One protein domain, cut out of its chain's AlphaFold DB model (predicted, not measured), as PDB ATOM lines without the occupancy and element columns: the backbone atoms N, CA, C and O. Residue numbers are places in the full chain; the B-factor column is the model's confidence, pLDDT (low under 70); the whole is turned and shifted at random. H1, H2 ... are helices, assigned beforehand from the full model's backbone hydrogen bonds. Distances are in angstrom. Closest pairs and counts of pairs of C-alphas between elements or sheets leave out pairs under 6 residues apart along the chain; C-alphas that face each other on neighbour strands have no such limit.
ATOM      1  N   HIS A 380     225.282 139.559  62.191       96.56
ATOM      2  CA  HIS A 380     224.043 138.785  62.263       96.56
ATOM      3  C   HIS A 380     222.843 139.641  62.708       96.56
ATOM      4  O   HIS A 380     221.769 139.585  62.106       96.56
ATOM      5  N   ARG A 381     223.017 140.475  63.742       97.75
ATOM      6  CA  ARG A 381     221.957 141.381  64.214       97.75
ATOM      7  C   ARG A 381     221.645 142.482  63.197       97.75
ATOM      8  O   ARG A 381     220.479 142.852  63.055       97.75
ATOM      9  N   ILE A 382     222.647 142.975  62.465       97.81
ATOM     10  CA  ILE A 382     222.455 143.922  61.361       97.81
ATOM     11  C   ILE A 382     221.604 143.285  60.259       97.81
ATOM     12  O   ILE A 382     220.662 143.924  59.803       97.81
ATOM     13  N   ASP A 383     221.869 142.041  59.858       98.06
ATOM     14  CA  ASP A 383     221.086 141.358  58.820       98.06
ATOM     15  C   ASP A 383     219.616 141.190  59.217       98.06
ATOM     16  O   ASP A 383     218.714 141.445  58.410       98.06
ATOM     17  N   VAL A 384     219.364 140.825  60.478       97.62
ATOM     18  CA  VAL A 384     218.008 140.777  61.045       97.62
ATOM     19  C   VAL A 384     217.354 142.158  60.971       97.62
ATOM     20  O   VAL A 384     216.271 142.291  60.405       97.62
ATOM     21  N   ALA A 385     218.038 143.206  61.436       97.25
ATOM     22  CA  ALA A 385     217.524 144.573  61.394       97.25
ATOM     23  C   ALA A 385     217.264 145.076  59.959       97.25
ATOM     24  O   ALA A 385     216.247 145.729  59.705       97.25
ATOM     25  N   ILE A 386     218.148 144.763  59.006       98.12
ATOM     26  CA  ILE A 386     218.008 145.100  57.582       98.12
ATOM     27  C   ILE A 386     216.757 144.443  57.005       98.12
ATOM     28  O   ILE A 386     215.990 145.109  56.302       98.12
ATOM     29  N   ARG A 387     216.546 143.152  57.288       97.88
ATOM     30  CA  ARG A 387     215.364 142.417  56.835       97.88
ATOM     31  C   ARG A 387     214.098 143.024  57.426       97.88
ATOM     32  O   ARG A 387     213.201 143.375  56.663       97.88
ATOM     33  N   ASP A 388     214.056 143.226  58.738       95.31
ATOM     34  CA  ASP A 388     212.863 143.699  59.442       95.31
ATOM     35  C   ASP A 388     212.469 145.120  58.995       95.31
ATOM     36  O   ASP A 388     211.308 145.389  58.668       95.31
ATOM     37  N   ILE A 389     213.441 146.035  58.877       95.06
ATOM     38  CA  ILE A 389     213.196 147.393  58.362       95.06
ATOM     39  C   ILE A 389     212.820 147.354  56.875       95.06
ATOM     40  O   ILE A 389     211.947 148.108  56.441       95.06
ATOM     41  N   GLY A 390     213.458 146.487  56.087       96.50
ATOM     42  CA  GLY A 390     213.167 146.317  54.666       96.50
ATOM     43  C   GLY A 390     211.753 145.798  54.408       96.50
ATOM     44  O   GLY A 390     211.061 146.312  53.530       96.50
ATOM     45  N   GLU A 391     211.293 144.820  55.186       94.38
ATOM     46  CA  GLU A 391     209.917 144.322  55.142       94.38
ATOM     47  C   GLU A 391     208.914 145.394  55.558       94.38
ATOM     48  O   GLU A 391     207.900 145.574  54.879       94.38
ATOM     49  N   TRP A 392     209.210 146.147  56.621       91.50
ATOM     50  CA  TRP A 392     208.366 147.262  57.040       91.50
ATOM     51  C   TRP A 392     208.233 148.315  55.929       91.50
ATOM     52  O   TRP A 392     207.118 148.703  55.582       91.50
ATOM     53  N   LEU A 393     209.348 148.725  55.308       92.88
ATOM     54  CA  LEU A 393     209.338 149.685  54.199       92.88
ATOM     55  C   LEU A 393     208.514 149.167  53.015       92.88
ATOM     56  O   LEU A 393     207.679 149.905  52.497       92.88
ATOM     57  N   LYS A 394     208.676 147.892  52.636       92.88
ATOM     58  CA  LYS A 394     207.885 147.267  51.561       92.88
ATOM     59  C   LYS A 394     206.384 147.303  51.853       92.88
ATOM     60  O   LYS A 394     205.607 147.648  50.961       92.88
ATOM     61  N   ARG A 395     205.963 146.993  53.086       88.94
ATOM     62  CA  ARG A 395     204.544 147.032  53.491       88.94
ATOM     63  C   ARG A 395     203.974 148.447  53.411       88.94
ATOM     64  O   ARG A 395     202.902 148.625  52.846       88.94
ATOM     65  N   VAL A 396     204.709 149.449  53.893       87.50
ATOM     66  CA  VAL A 396     204.249 150.849  53.851       87.50
ATOM     67  C   VAL A 396     204.196 151.395  52.425       87.50
ATOM     68  O   VAL A 396     203.279 152.132  52.097       87.50
ATOM     69  N   THR A 397     205.119 150.998  51.542       86.38
ATOM     70  CA  THR A 397     205.082 151.439  50.134       86.38
ATOM     71  C   THR A 397     203.999 150.763  49.294       86.38
ATOM     72  O   THR A 397     203.576 151.329  48.292       86.38
ATOM     73  N   THR A 398     203.560 149.556  49.663       86.06
ATOM     74  CA  THR A 398     202.573 148.790  48.882       86.06
ATOM     75  C   THR A 398     201.137 148.957  49.373       86.06
ATOM     76  O   THR A 398     200.211 148.577  48.658       86.06
ATOM     77  N   GLN A 399     200.919 149.513  50.568       75.56
ATOM     78  CA  GLN A 399     199.602 149.573  51.203       75.56
ATOM     79  C   GLN A 399     199.120 151.016  51.446       75.56
ATOM     80  O   GLN A 399     199.906 151.948  51.567       75.56
ATOM     81  N   CYS A 400     197.793 151.188  51.479       72.88
ATOM     82  CA  CYS A 400     197.076 152.466  51.609       72.88
ATOM     83  C   CYS A 400     197.367 153.201  52.941       72.88
ATOM     84  O   CYS A 400     197.879 152.608  53.887       72.88
ATOM     85  N   THR A 401     196.948 154.467  53.053       73.69
ATOM     86  CA  THR A 401     197.061 155.366  54.229       73.69
ATOM     87  C   THR A 401     196.633 154.756  55.571       73.69
ATOM     88  O   THR A 401     197.098 155.180  56.627       73.69
ATOM     89  N   VAL A 402     195.786 153.724  55.565       76.38
ATOM     90  CA  VAL A 402     195.436 152.937  56.762       76.38
ATOM     91  C   VAL A 402     196.683 152.315  57.421       76.38
ATOM     92  O   VAL A 402     196.760 152.213  58.647       76.38
ATOM     93  N   CYS A 403     197.706 151.970  56.640       74.62
ATOM     94  CA  CYS A 403     198.949 151.372  57.126       74.62
ATOM     95  C   CYS A 403     199.886 152.366  57.818       74.62
ATOM     96  O   CYS A 403     200.677 151.947  58.670       74.62
ATOM     97  N   ASP A 404     199.756 153.669  57.550       80.06
ATOM     98  CA  ASP A 404     200.468 154.705  58.307       80.06
ATOM     99  C   ASP A 404     199.972 154.765  59.753       80.06
ATOM    100  O   ASP A 404     200.769 154.940  60.675       80.06
ATOM    101  N   VAL A 405     198.667 154.553  59.968       82.69
ATOM    102  CA  VAL A 405     198.064 154.500  61.307       82.69
ATOM    103  C   VAL A 405     198.555 153.273  62.065       82.69
ATOM    104  O   VAL A 405     199.011 153.406  63.198       82.69
ATOM    105  N   PHE A 406     198.533 152.091  61.439       82.50
ATOM    106  CA  PHE A 406     199.041 150.866  62.065       82.50
ATOM    107  C   PHE A 406     200.540 150.952  62.372       82.50
ATOM    108  O   PHE A 406     200.959 150.622  63.481       82.50
ATOM    109  N   SER A 407     201.336 151.480  61.439       79.62
ATOM    110  CA  SER A 407     202.774 151.690  61.636       79.62
ATOM    111  C   SER A 407     203.072 152.710  62.732       79.62
ATOM    112  O   SER A 407     204.010 152.535  63.520       79.62
ATOM    113  N   TRP A 408     202.274 153.778  62.812       86.75
ATOM    114  CA  TRP A 408     202.353 154.728  63.912       86.75
ATOM    115  C   TRP A 408     201.968 154.067  65.233       86.75
ATOM    116  O   TRP A 408     202.710 154.231  66.190       86.75
ATOM    117  N   MET A 409     200.887 153.283  65.296       85.56
ATOM    118  CA  MET A 409     200.461 152.582  66.514       85.56
ATOM    119  C   MET A 409     201.525 151.604  67.021       85.56
ATOM    120  O   MET A 409     201.815 151.574  68.216       85.56
ATOM    121  N   GLU A 410     202.142 150.831  66.127       80.50
ATOM    122  CA  GLU A 410     203.253 149.934  66.457       80.50
ATOM    123  C   GLU A 410     204.456 150.715  67.007       80.50
ATOM    124  O   GLU A 410     205.018 150.382  68.053       80.50
ATOM    125  N   THR A 411     204.795 151.831  66.357       79.94
ATOM    126  CA  THR A 411     205.863 152.716  66.829       79.94
ATOM    127  C   THR A 411     205.489 153.369  68.158       79.94
ATOM    128  O   THR A 411     206.325 153.470  69.040       79.94
ATOM    129  N   TRP A 412     204.234 153.760  68.358       85.00
ATOM    130  CA  TRP A 412     203.749 154.426  69.563       85.00
ATOM    131  C   TRP A 412     203.776 153.508  70.786       85.00
ATOM    132  O   TRP A 412     204.126 153.954  71.880       85.00
ATOM    133  N   ARG A 413     203.501 152.207  70.601       83.12
ATOM    134  CA  ARG A 413     203.662 151.189  71.657       83.12
ATOM    135  C   ARG A 413     205.079 151.165  72.215       83.12
ATOM    136  O   ARG A 413     205.265 150.898  73.398       83.12
ATOM    137  N   THR A 414     206.059 151.469  71.372       72.69
ATOM    138  CA  THR A 414     207.468 151.463  71.753       72.69
ATOM    139  C   THR A 414     208.058 152.859  71.995       72.69
ATOM    140  O   THR A 414     209.077 152.984  72.670       72.69
ATOM    141  N   GLU A 415     207.423 153.911  71.484       78.56
ATOM    142  CA  GLU A 415     207.794 155.320  71.592       78.56
ATOM    143  C   GLU A 415     206.537 156.171  71.819       78.56
ATOM    144  O   GLU A 415     205.971 156.746  70.884       78.56
ATOM    145  N   ARG A 416     206.104 156.322  73.075       80.88
ATOM    146  CA  ARG A 416     204.864 157.062  73.392       80.88
ATOM    147  C   ARG A 416     204.856 158.527  72.922       80.88
ATOM    148  O   ARG A 416     203.790 159.121  72.803       80.88
ATOM    149  N   GLY A 417     206.025 159.107  72.638       82.06
ATOM    150  CA  GLY A 417     206.179 160.461  72.090       82.06
ATOM    151  C   GLY A 417     206.088 160.565  70.559       82.06
ATOM    152  O   GLY A 417     206.236 161.665  70.019       82.06
ATOM    153  N   SER A 418     205.882 159.453  69.846       82.19
ATOM    154  CA  SER A 418     205.857 159.431  68.382       82.19
ATOM    155  C   SER A 418     204.639 160.173  67.823       82.19
ATOM    156  O   SER A 418     203.494 159.891  68.179       82.19
ATOM    157  N   ARG A 419     204.879 161.135  66.921       87.12
ATOM    158  CA  ARG A 419     203.828 161.958  66.305       87.12
ATOM    159  C   ARG A 419     203.333 161.316  65.015       87.12
ATOM    160  O   ARG A 419     204.123 161.153  64.085       87.12
ATOM    161  N   MET A 420     202.025 161.078  64.922       87.31
ATOM    162  CA  MET A 420     201.355 160.549  63.723       87.31
ATOM    163  C   MET A 420     201.678 161.358  62.457       87.31
ATOM    164  O   MET A 420     201.906 160.790  61.393       87.31
ATOM    165  N   SER A 421     201.825 162.682  62.577       87.19
ATOM    166  CA  SER A 421     202.204 163.559  61.460       87.19
ATOM    167  C   SER A 421     203.557 163.215  60.821       87.19
ATOM    168  O   SER A 421     203.771 163.515  59.650       87.19
ATOM    169  N   SER A 422     204.469 162.550  61.540       84.12
ATOM    170  CA  SER A 422     205.745 162.089  60.972       84.12
ATOM    171  C   SER A 422     205.565 160.924  59.995       84.12
ATOM    172  O   SER A 422     206.402 160.750  59.114       84.12
ATOM    173  N   PHE A 423     204.495 160.138  60.148       86.50
ATOM    174  CA  PHE A 423     204.141 159.045  59.240       86.50
ATOM    175  C   PHE A 423     203.417 159.602  58.018       86.50
ATOM    176  O   PHE A 423     203.885 159.404  56.906       86.50
ATOM    177  N   ILE A 424     202.399 160.442  58.241       85.44
ATOM    178  CA  ILE A 424     201.624 161.091  57.168       85.44
ATOM    179  C   ILE A 424     202.519 161.934  56.241       85.44
ATOM    180  O   ILE A 424     202.327 161.953  55.033       85.44
ATOM    181  N   SER A 425     203.525 162.629  56.786       88.06
ATOM    182  CA  SER A 425     204.463 163.439  55.987       88.06
ATOM    183  C   SER A 425     205.535 162.627  55.247       88.06
ATOM    184  O   SER A 425     206.416 163.219  54.627       88.06
ATOM    185  N   GLY A 426     205.555 161.296  55.374       88.50
ATOM    186  CA  GLY A 426     206.605 160.436  54.811       88.50
ATOM    187  C   GLY A 426     207.967 160.551  55.512       88.50
ATOM    188  O   GLY A 426     208.894 159.794  55.213       88.50
ATOM    189  N   LYS A 427     208.114 161.442  56.501       89.75
ATOM    190  CA  LYS A 427     209.371 161.647  57.233       89.75
ATOM    191  C   LYS A 427     209.844 160.379  57.946       89.75
ATOM    192  O   LYS A 427     211.044 160.129  58.003       89.75
ATOM    193  N   ALA A 428     208.929 159.577  58.493       87.25
ATOM    194  CA  ALA A 428     209.252 158.295  59.120       87.25
ATOM    195  C   ALA A 428     209.819 157.283  58.108       87.25
ATOM    196  O   ALA A 428     210.796 156.600  58.419       87.25
ATOM    197  N   VAL A 429     209.252 157.238  56.898       90.19
ATOM    198  CA  VAL A 429     209.702 156.378  55.793       90.19
ATOM    199  C   VAL A 429     211.093 156.794  55.320       90.19
ATOM    200  O   VAL A 429     211.987 155.952  55.264       90.19
ATOM    201  N   SER A 430     211.313 158.090  55.071       92.69
ATOM    202  CA  SER A 430     212.632 158.630  54.704       92.69
ATOM    203  C   SER A 430     213.678 158.330  55.785       92.69
ATOM    204  O   SER A 430     214.689 157.696  55.505       92.69
ATOM    205  N   ASN A 431     213.378 158.636  57.050       91.75
ATOM    206  CA  ASN A 431     214.266 158.373  58.185       91.75
ATOM    207  C   ASN A 431     214.658 156.895  58.357       91.75
ATOM    208  O   ASN A 431     215.758 156.610  58.836       91.75
ATOM    209  N   ARG A 432     213.744 155.959  58.065       92.94
ATOM    210  CA  ARG A 432     213.999 154.509  58.134       92.94
ATOM    211  C   ARG A 432     214.716 153.995  56.891       92.94
ATOM    212  O   ARG A 432     215.557 153.117  57.027       92.94
ATOM    213  N   SER A 433     214.448 154.570  55.720       95.12
ATOM    214  CA  SER A 433     215.180 154.274  54.480       95.12
ATOM    215  C   SER A 433     216.644 154.699  54.586       95.12
ATOM    216  O   SER A 433     217.540 153.937  54.231       95.12
ATOM    217  N   ASP A 434     216.895 155.879  55.153       95.31
ATOM    218  CA  ASP A 434     218.245 156.375  55.414       95.31
ATOM    219  C   ASP A 434     218.964 155.499  56.439       95.31
ATOM    220  O   ASP A 434     220.089 155.066  56.206       95.31
ATOM    221  N   PHE A 435     218.288 155.151  57.539       96.31
ATOM    222  CA  PHE A 435     218.838 154.242  58.544       96.31
ATOM    223  C   PHE A 435     219.144 152.851  57.968       96.31
ATOM    224  O   PHE A 435     220.214 152.316  58.229       96.31
ATOM    225  N   LEU A 436     218.270 152.296  57.121       97.31
ATOM    226  CA  LEU A 436     218.512 151.033  56.417       97.31
ATOM    227  C   LEU A 436     219.755 151.105  55.520       97.31
ATOM    228  O   LEU A 436     220.522 150.148  55.446       97.31
ATOM    229  N   ARG A 437     219.961 152.229  54.829       97.62
ATOM    230  CA  ARG A 437     221.153 152.465  54.006       97.62
ATOM    231  C   ARG A 437     222.423 152.496  54.857       97.62
ATOM    232  O   ARG A 437     223.403 151.878  54.457       97.62
ATOM    233  N   HIS A 438     222.392 153.141  56.020       97.38
ATOM    234  CA  HIS A 438     223.512 153.112  56.962       97.38
ATOM    235  C   HIS A 438     223.757 151.709  57.548       97.38
ATOM    236  O   HIS A 438     224.895 151.266  57.608       97.38
ATOM    237  N   LEU A 439     222.707 150.954  57.898       97.81
ATOM    238  CA  LEU A 439     222.853 149.562  58.353       97.81
ATOM    239  C   LEU A 439     223.504 148.669  57.291       97.81
ATOM    240  O   LEU A 439     224.344 147.843  57.623       97.81
ATOM    241  N   LYS A 440     223.157 148.847  56.012       97.94
ATOM    242  CA  LYS A 440     223.819 148.127  54.912       97.94
ATOM    243  C   LYS A 440     225.304 148.468  54.827       97.94
ATOM    244  O   LYS A 440     226.113 147.562  54.726       97.94
ATOM    245  N   LYS A 441     225.665 149.748  54.945       97.56
ATOM    246  CA  LYS A 441     227.075 150.158  54.995       97.56
ATOM    247  C   LYS A 441     227.812 149.582  56.207       97.56
ATOM    248  O   LYS A 441     228.940 149.145  56.054       97.56
ATOM    249  N   LEU A 442     227.166 149.534  57.377       96.69
ATOM    250  CA  LEU A 442     227.724 148.895  58.575       96.69
ATOM    251  C   LEU A 442     227.956 147.396  58.379       96.69
ATOM    252  O   LEU A 442     228.981 146.882  58.807       96.69
ATOM    253  N   ARG A 443     227.008 146.697  57.743       96.88
ATOM    254  CA  ARG A 443     227.149 145.278  57.388       96.88
ATOM    255  C   ARG A 443     228.340 145.055  56.458       96.88
ATOM    256  O   ARG A 443     229.044 144.066  56.607       96.88
ATOM    257  N   ASP A 444     228.523 145.968  55.510       96.44
ATOM    258  CA  ASP A 444     229.553 145.897  54.475       96.44
ATOM    259  C   ASP A 444     230.917 146.447  54.955       96.44
ATOM    260  O   ASP A 444     231.851 146.529  54.163       96.44
ATOM    261  N   ALA A 445     231.051 146.838  56.229       95.31
ATOM    262  CA  ALA A 445     232.311 147.320  56.789       95.31
ATOM    263  C   ALA A 445     233.315 146.168  56.971       95.31
ATOM    264  O   ALA A 445     233.036 145.195  57.673       95.31
ATOM    265  N   GLU A 446     234.490 146.301  56.353       90.62
ATOM    266  CA  GLU A 446     235.525 145.256  56.328       90.62
ATOM    267  C   GLU A 446     236.402 145.239  57.588       90.62
ATOM    268  O   GLU A 446     236.917 144.191  57.973       90.62
ATOM    269  N   ASP A 447     236.560 146.390  58.247       91.12
ATOM    270  CA  ASP A 447     237.419 146.555  59.416       91.12
ATOM    271  C   ASP A 447     236.772 147.419  60.514       91.12
ATOM    272  O   ASP A 447     235.673 147.968  60.371       91.12
ATOM    273  N   GLY A 448     237.463 147.509  61.656       90.00
ATOM    274  CA  GLY A 448     237.002 148.288  62.805       90.00
ATOM    275  C   GLY A 448     236.921 149.794  62.537       90.00
ATOM    276  O   GLY A 448     236.061 150.458  63.111       90.00
ATOM    277  N   ASP A 449     237.760 150.339  61.654       92.19
ATOM    278  CA  ASP A 449     237.761 151.767  61.320       92.19
ATOM    279  C   ASP A 449     236.509 152.132  60.508       92.19
ATOM    280  O   ASP A 449     235.712 152.980  60.921       92.19
ATOM    281  N   ALA A 450     236.266 151.423  59.404       93.62
ATOM    282  CA  ALA A 450     235.076 151.586  58.577       93.62
ATOM    283  C   ALA A 450     233.787 151.394  59.393       93.62
ATOM    284  O   ALA A 450     232.856 152.198  59.282       93.62
ATOM    285  N   TYR A 451     233.758 150.375  60.259       95.50
ATOM    286  CA  TYR A 451     232.621 150.096  61.135       95.50
ATOM    287  C   TYR A 451     232.325 151.266  62.080       95.50
ATOM    288  O   TYR A 451     231.186 151.735  62.163       95.50
ATOM    289  N   VAL A 452     233.343 151.782  62.772       95.00
ATOM    290  CA  VAL A 452     233.148 152.848  63.758       95.00
ATOM    291  C   VAL A 452     232.853 154.201  63.098       95.00
ATOM    292  O   VAL A 452     232.013 154.947  63.607       95.00
ATOM    293  N   ARG A 453     233.451 154.514  61.939       94.56
ATOM    294  CA  ARG A 453     233.109 155.724  61.163       94.56
ATOM    295  C   ARG A 453     231.642 155.735  60.756       94.56
ATOM    296  O   ARG A 453     230.951 156.734  60.950       94.56
ATOM    297  N   GLU A 454     231.146 154.620  60.232       96.88
ATOM    298  CA  GLU A 454     229.749 154.531  59.823       96.88
ATOM    299  C   GLU A 454     228.807 154.556  61.041       96.88
ATOM    300  O   GLU A 454     227.759 155.206  60.994       96.88
ATOM    301  N   LEU A 455     229.191 153.947  62.172       96.06
ATOM    302  CA  LEU A 455     228.440 154.069  63.427       96.06
ATOM    303  C   LEU A 455     228.339 155.525  63.887       96.06
ATOM    304  O   LEU A 455     227.264 155.947  64.322       96.06
ATOM    305  N   CYS A 456     229.422 156.301  63.782       94.75
ATOM    306  CA  CYS A 456     229.391 157.728  64.083       94.75
ATOM    307  C   CYS A 456     228.326 158.436  63.244       94.75
ATOM    308  O   CYS A 456     227.477 159.120  63.819       94.75
ATOM    309  N   GLU A 457     228.302 158.237  61.926       94.25
ATOM    310  CA  GLU A 457     227.287 158.833  61.045       94.25
ATOM    311  C   GLU A 457     225.860 158.459  61.477       94.25
ATOM    312  O   GLU A 457     224.980 159.321  61.604       94.25
ATOM    313  N   VAL A 458     225.638 157.180  61.799       95.12
ATOM    314  CA  VAL A 458     224.338 156.678  62.261       95.12
ATOM    315  C   VAL A 458     223.899 157.389  63.539       95.12
ATOM    316  O   VAL A 458     222.777 157.899  63.620       95.12
ATOM    317  N   VAL A 459     224.763 157.438  64.555       93.69
ATOM    318  CA  VAL A 459     224.432 158.030  65.856       93.69
ATOM    319  C   VAL A 459     224.192 159.540  65.728       93.69
ATOM    320  O   VAL A 459     223.230 160.046  66.318       93.69
ATOM    321  N   HIS A 460     224.973 160.262  64.917       89.75
ATOM    322  CA  HIS A 460     224.761 161.695  64.674       89.75
ATOM    323  C   HIS A 460     223.410 161.977  63.992       89.75
ATOM    324  O   HIS A 460     222.732 162.963  64.316       89.75
ATOM    325  N   ALA A 461     222.956 161.086  63.103       90.06
ATOM    326  CA  ALA A 461     221.644 161.183  62.465       90.06
ATOM    327  C   ALA A 461     220.470 160.907  63.434       90.06
ATOM    328  O   ALA A 461     219.338 161.376  63.228       90.06
ATOM    329  N   LEU A 462     220.708 160.183  64.534       88.50
ATOM    330  CA  LEU A 462     219.695 159.855  65.537       88.50
ATOM    331  C   LEU A 462     219.500 161.012  66.519       88.50
ATOM    332  O   LEU A 462     220.138 161.073  67.562       88.50
ATOM    333  N   ARG A 463     218.568 161.932  66.228       75.88
ATOM    334  CA  ARG A 463     218.300 163.131  67.061       75.88
ATOM    335  C   ARG A 463     217.474 162.897  68.341       75.88
ATOM    336  O   ARG A 463     217.382 163.810  69.164       75.88
ATOM    337  N   SER A 464     216.855 161.731  68.546       73.12
ATOM    338  CA  SER A 464     216.021 161.420  69.730       73.12
ATOM    339  C   SER A 464     215.930 159.907  69.983       73.12
ATOM    340  O   SER A 464     216.115 159.149  69.025       73.12
ATOM    341  N   PRO A 465     215.646 159.454  71.227       68.06
ATOM    342  CA  PRO A 465     215.328 158.053  71.497       68.06
ATOM    343  C   PRO A 465     214.155 157.635  70.616       68.06
ATOM    344  O   PRO A 465     213.085 158.236  70.676       68.06
ATOM    345  N   CYS A 466     214.400 156.666  69.746       81.69
ATOM    346  CA  CYS A 466     213.414 156.144  68.818       81.69
ATOM    347  C   CYS A 466     213.680 154.662  68.537       81.69
ATOM    348  O   CYS A 466     214.676 154.106  68.987       81.69
ATOM    349  N   LEU A 467     212.820 154.017  67.763       86.69
ATOM    350  CA  LEU A 467     212.897 152.622  67.367       86.69
ATOM    351  C   LEU A 467     214.221 152.354  66.663       86.69
ATOM    352  O   LEU A 467     214.860 151.355  66.944       86.69
ATOM    353  N   ARG A 468     214.682 153.291  65.825       92.25
ATOM    354  CA  ARG A 468     216.000 153.209  65.177       92.25
ATOM    355  C   ARG A 468     217.137 153.183  66.195       92.25
ATOM    356  O   ARG A 468     218.090 152.445  66.016       92.25
ATOM    357  N   PHE A 469     217.019 153.961  67.273       92.69
ATOM    358  CA  PHE A 469     217.989 153.925  68.363       92.69
ATOM    359  C   PHE A 469     217.936 152.594  69.123       92.69
ATOM    360  O   PHE A 469     218.992 152.038  69.394       92.69
ATOM    361  N   ARG A 470     216.740 152.059  69.412       92.50
ATOM    362  CA  ARG A 470     216.601 150.726  70.026       92.50
ATOM    363  C   ARG A 470     217.251 149.653  69.154       92.50
ATOM    364  O   ARG A 470     218.116 148.947  69.637       92.50
ATOM    365  N   ILE A 471     216.902 149.617  67.868       95.25
ATOM    366  CA  ILE A 471     217.483 148.685  66.896       95.25
ATOM    367  C   ILE A 471     219.002 148.833  66.861       95.25
ATOM    368  O   ILE A 471     219.695 147.830  66.923       95.25
ATOM    369  N   LEU A 472     219.529 150.061  66.794       96.75
ATOM    370  CA  LEU A 472     220.974 150.281  66.790       96.75
ATOM    371  C   LEU A 472     221.629 149.729  68.058       96.75
ATOM    372  O   LEU A 472     222.635 149.040  67.970       96.75
ATOM    373  N   ARG A 473     221.055 150.034  69.222       96.50
ATOM    374  CA  ARG A 473     221.552 149.590  70.525       96.50
ATOM    375  C   ARG A 473     221.554 148.061  70.629       96.50
ATOM    376  O   ARG A 473     222.563 147.494  71.032       96.50
ATOM    377  N   ASP A 474     220.482 147.415  70.181       96.56
ATOM    378  CA  ASP A 474     220.372 145.955  70.146       96.56
ATOM    379  C   ASP A 474     221.395 145.359  69.159       96.56
ATOM    380  O   ASP A 474     222.087 144.394  69.484       96.56
ATOM    381  N   VAL A 475     221.557 145.975  67.980       97.38
ATOM    382  CA  VAL A 475     222.555 145.603  66.964       97.38
ATOM    383  C   VAL A 475     223.968 145.596  67.546       97.38
ATOM    384  O   VAL A 475     224.676 144.604  67.388       97.38
ATOM    385  N   VAL A 476     224.351 146.647  68.276       97.31
ATOM    386  CA  VAL A 476     225.685 146.757  68.886       97.31
ATOM    387  C   VAL A 476     225.840 145.956  70.191       97.31
ATOM    388  O   VAL A 476     226.874 146.049  70.848       97.31
ATOM    389  N   GLY A 477     224.832 145.168  70.583       97.06
ATOM    390  CA  GLY A 477     224.886 144.288  71.758       97.06
ATOM    391  C   GLY A 477     224.766 144.990  73.101       97.06
ATOM    392  O   GLY A 477     225.234 144.477  74.115       97.06
ATOM    393  N   LEU A 478     224.137 146.160  73.111       97.19
ATOM    394  CA  LEU A 478     223.874 146.935  74.315       97.19
ATOM    395  C   LEU A 478     222.405 146.773  74.732       97.19
ATOM    396  O   LEU A 478     221.521 146.600  73.897       97.19
ATOM    397  N   ASP A 479     222.130 146.855  76.032       95.25
ATOM    398  CA  ASP A 479     220.778 146.705  76.587       95.25
ATOM    399  C   ASP A 479     220.161 148.033  77.063       95.25
ATOM    400  O   ASP A 479     220.691 149.120  76.830       95.25
ATOM    401  N   ASP A 480     219.009 147.961  77.737       94.06
ATOM    402  CA  ASP A 480     218.235 149.132  78.158       94.06
ATOM    403  C   ASP A 480     218.944 150.102  79.110       94.06
ATOM    404  O   ASP A 480     218.517 151.254  79.220       94.06
ATOM    405  N   ARG A 481     220.056 149.696  79.730       94.75
ATOM    406  CA  ARG A 481     220.857 150.563  80.608       94.75
ATOM    407  C   ARG A 481     221.606 151.640  79.827       94.75
ATOM    408  O   ARG A 481     221.906 152.708  80.360       94.75
ATOM    409  N   PHE A 482     221.891 151.387  78.553       95.38
ATOM    410  CA  PHE A 482     222.643 152.298  77.706       95.38
ATOM    411  C   PHE A 482     221.707 153.341  77.100       95.38
ATOM    412  O   PHE A 482     221.050 153.132  76.074       95.38
ATOM    413  N   SER A 483     221.644 154.500  77.759       93.31
ATOM    414  CA  SER A 483     220.908 155.653  77.248       93.31
ATOM    415  C   SER A 483     221.480 156.115  75.904       93.31
ATOM    416  O   SER A 483     222.628 155.838  75.557       93.31
ATOM    417  N   ARG A 484     220.710 156.896  75.139       91.81
ATOM    418  CA  ARG A 484     221.186 157.463  73.864       91.81
ATOM    419  C   ARG A 484     222.491 158.243  74.006       91.81
ATOM    420  O   ARG A 484     223.320 158.207  73.104       91.81
ATOM    421  N   ASN A 485     222.648 158.958  75.113       91.50
ATOM    422  CA  ASN A 485     223.831 159.769  75.361       91.50
ATOM    423  C   ASN A 485     225.048 158.884  75.629       91.50
ATOM    424  O   ASN A 485     226.107 159.134  75.069       91.50
ATOM    425  N   VAL A 486     224.853 157.817  76.406       94.88
ATOM    426  CA  VAL A 486     225.888 156.818  76.673       94.88
ATOM    427  C   VAL A 486     226.281 156.107  75.377       94.88
ATOM    428  O   VAL A 486     227.460 156.038  75.078       94.88
ATOM    429  N   VAL A 487     225.329 155.665  74.545       95.69
ATOM    430  CA  VAL A 487     225.639 155.040  73.239       95.69
ATOM    431  C   VAL A 487     226.384 155.998  72.306       95.69
ATOM    432  O   VAL A 487     227.316 155.588  71.623       95.69
ATOM    433  N   HIS A 488     226.015 157.279  72.286       94.12
ATOM    434  CA  HIS A 488     226.761 158.271  71.516       94.12
ATOM    435  C   HIS A 488     228.206 158.396  72.008       94.12
ATOM    436  O   HIS A 488     229.134 158.338  71.208       94.12
ATOM    437  N   ALA A 489     228.400 158.514  73.322       93.81
ATOM    438  CA  ALA A 489     229.722 158.585  73.929       93.81
ATOM    439  C   ALA A 489     230.539 157.296  73.718       93.81
ATOM    440  O   ALA A 489     231.739 157.386  73.478       93.81
ATOM    441  N   ILE A 490     229.898 156.120  73.728       96.81
ATOM    442  CA  ILE A 490     230.499 154.822  73.373       96.81
ATOM    443  C   ILE A 490     231.076 154.872  71.963       96.81
ATOM    444  O   ILE A 490     232.237 154.526  71.758       96.81
ATOM    445  N   VAL A 491     230.272 155.320  70.999       95.56
ATOM    446  CA  VAL A 491     230.674 155.381  69.594       95.56
ATOM    447  C   VAL A 491     231.779 156.418  69.381       95.56
ATOM    448  O   VAL A 491     232.755 156.116  68.705       95.56
ATOM    449  N   CYS A 492     231.699 157.590  70.018       93.06
ATOM    450  CA  CYS A 492     232.786 158.573  69.993       93.06
ATOM    451  C   CYS A 492     234.080 158.029  70.613       93.06
ATOM    452  O   CYS A 492     235.152 158.215  70.046       93.06
ATOM    453  N   PHE A 493     233.992 157.337  71.751       93.56
ATOM    454  CA  PHE A 493     235.167 156.760  72.393       93.56
ATOM    455  C   PHE A 493     235.797 155.660  71.531       93.56
ATOM    456  O   PHE A 493     237.008 155.655  71.348       93.56
ATOM    457  N   ALA A 494     234.990 154.781  70.932       94.44
ATOM    458  CA  ALA A 494     235.479 153.804  69.966       94.44
ATOM    459  C   ALA A 494     236.117 154.475  68.739       94.44
ATOM    460  O   ALA A 494     237.141 154.006  68.250       94.44
ATOM    461  N   PHE A 495     235.555 155.588  68.263       92.56
ATOM    462  CA  PHE A 495     236.113 156.338  67.137       92.56
ATOM    463  C   PHE A 495     237.499 156.877  67.474       92.56
ATOM    464  O   PHE A 495     238.424 156.704  66.691       92.56
ATOM    465  N   ASP A 496     237.677 157.424  68.676       89.56
ATOM    466  CA  ASP A 496     238.977 157.903  69.152       89.56
ATOM    467  C   ASP A 496     240.016 156.771  69.332       89.56
ATOM    468  O   ASP A 496     241.212 157.051  69.401       89.56
ATOM    469  N   ILE A 497     239.593 155.502  69.408       90.38
ATOM    470  CA  ILE A 497     240.497 154.337  69.451       90.38
ATOM    471  C   ILE A 497     241.007 153.974  68.049       90.38
ATOM    472  O   ILE A 497     242.195 153.695  67.896       90.38
ATOM    473  N   PHE A 498     240.127 153.948  67.041       87.62
ATOM    474  CA  PHE A 498     240.455 153.451  65.693       87.62
ATOM    475  C   PHE A 498     240.852 154.534  64.698       87.62
ATOM    476  O   PHE A 498     241.597 154.245  63.766       87.62
ATOM    477  N   VAL A 499     240.387 155.766  64.893       84.12
ATOM    478  CA  VAL A 499     240.710 156.901  64.032       84.12
ATOM    479  C   VAL A 499     241.789 157.721  64.729       84.12
ATOM    480  O   VAL A 499     241.463 158.617  65.517       84.12
TER     481      VAL A 499
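What this domain is: This is residues 380 to 499 of the 563 residues of the protein "Hypothetical protein" of Symbiodinium natans (UniProt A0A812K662). Four helices, H1, H4, H5 and H7, stand side by side in a curved row, each running opposite ways to the one before, and the short helix H6 sits in the hollow of the curve. H2 and H3 make one end of the elongated body, where H1 ends and H4 begins; H7 and the first residues of H5 lie toward the other end. The printed part has 120 residues with seven named helices, H1 to H7 in order along the chain, and no named strand, and its class is all helix. It is compact, with a radius of gyration of the C-alphas of 14.8 A, and spans 47 by 27 by 22 A.

Where its parts are: H1, residues 380 to 398, begins at C-alpha 380 (224.043, 138.785, 62.263) and is 27.2 A long from first to last C-alpha. H2 is residues 402 to 414, 19.3 A, and H3 is residues 421 to 424, 5.0 A. H4, residues 427 to 443, is 24.2 A long and begins at C-alpha 427 (209.371, 161.647, 57.233). H5 is residues 448 to 461, 20.1 A, and H6 is residues 467 to 475, 11.9 A. H7, residues 484 to 498, is 21.3 A long and ends at C-alpha 498 (240.455, 153.451, 65.693).

How they stand to each other: H1 is the hub and touches H2, H4 and H6. H1 and H2 form a helical hairpin at a shallow tilt of 33 degrees, only just short of steep; their closest C-alphas, of Val 396 and Cys 403, are 6.3 A apart. H2 touches H3, closest at the C-alphas of Asp 404 and Phe 423, 5.8 A. H4 touches H1 at a shallow tilt of 30 degrees, opposite ways, closest at the C-alphas of Ile 386 and Leu 436, 6.1 A. H4 and H5 form a helical hairpin at 9 degrees, closest at the C-alphas of Leu 442 and Tyr 451, 5.7 A. H6 touches H1 with residues 381 to 385 of H1 alone, closest at the C-alphas of Arg 381 and Val 475, 5.1 A. H6 is close to but not clearly touching H4, with the closest C-alphas, of Phe 435 and Arg 468, 7.3 A apart. H7 touches H5 at 31 degrees, opposite ways, closest at the C-alphas of Asp 449 and Phe 498, 5.4 A. H1 and H7 are apart. In H1, H4, H5, H6 and H7 every O i to N i+4 pair is within hydrogen-bond range, in H2 8 of 9 are, and H3 is too short for such a pair.

The domain as a whole: The two C-alphas farthest apart, those of Cys 400 and Ile 497, are 47.0 A apart. The printed part has no cut. No link is long. Mean pLDDT of the printed part is 90.4, and residue 465 alone is under 70.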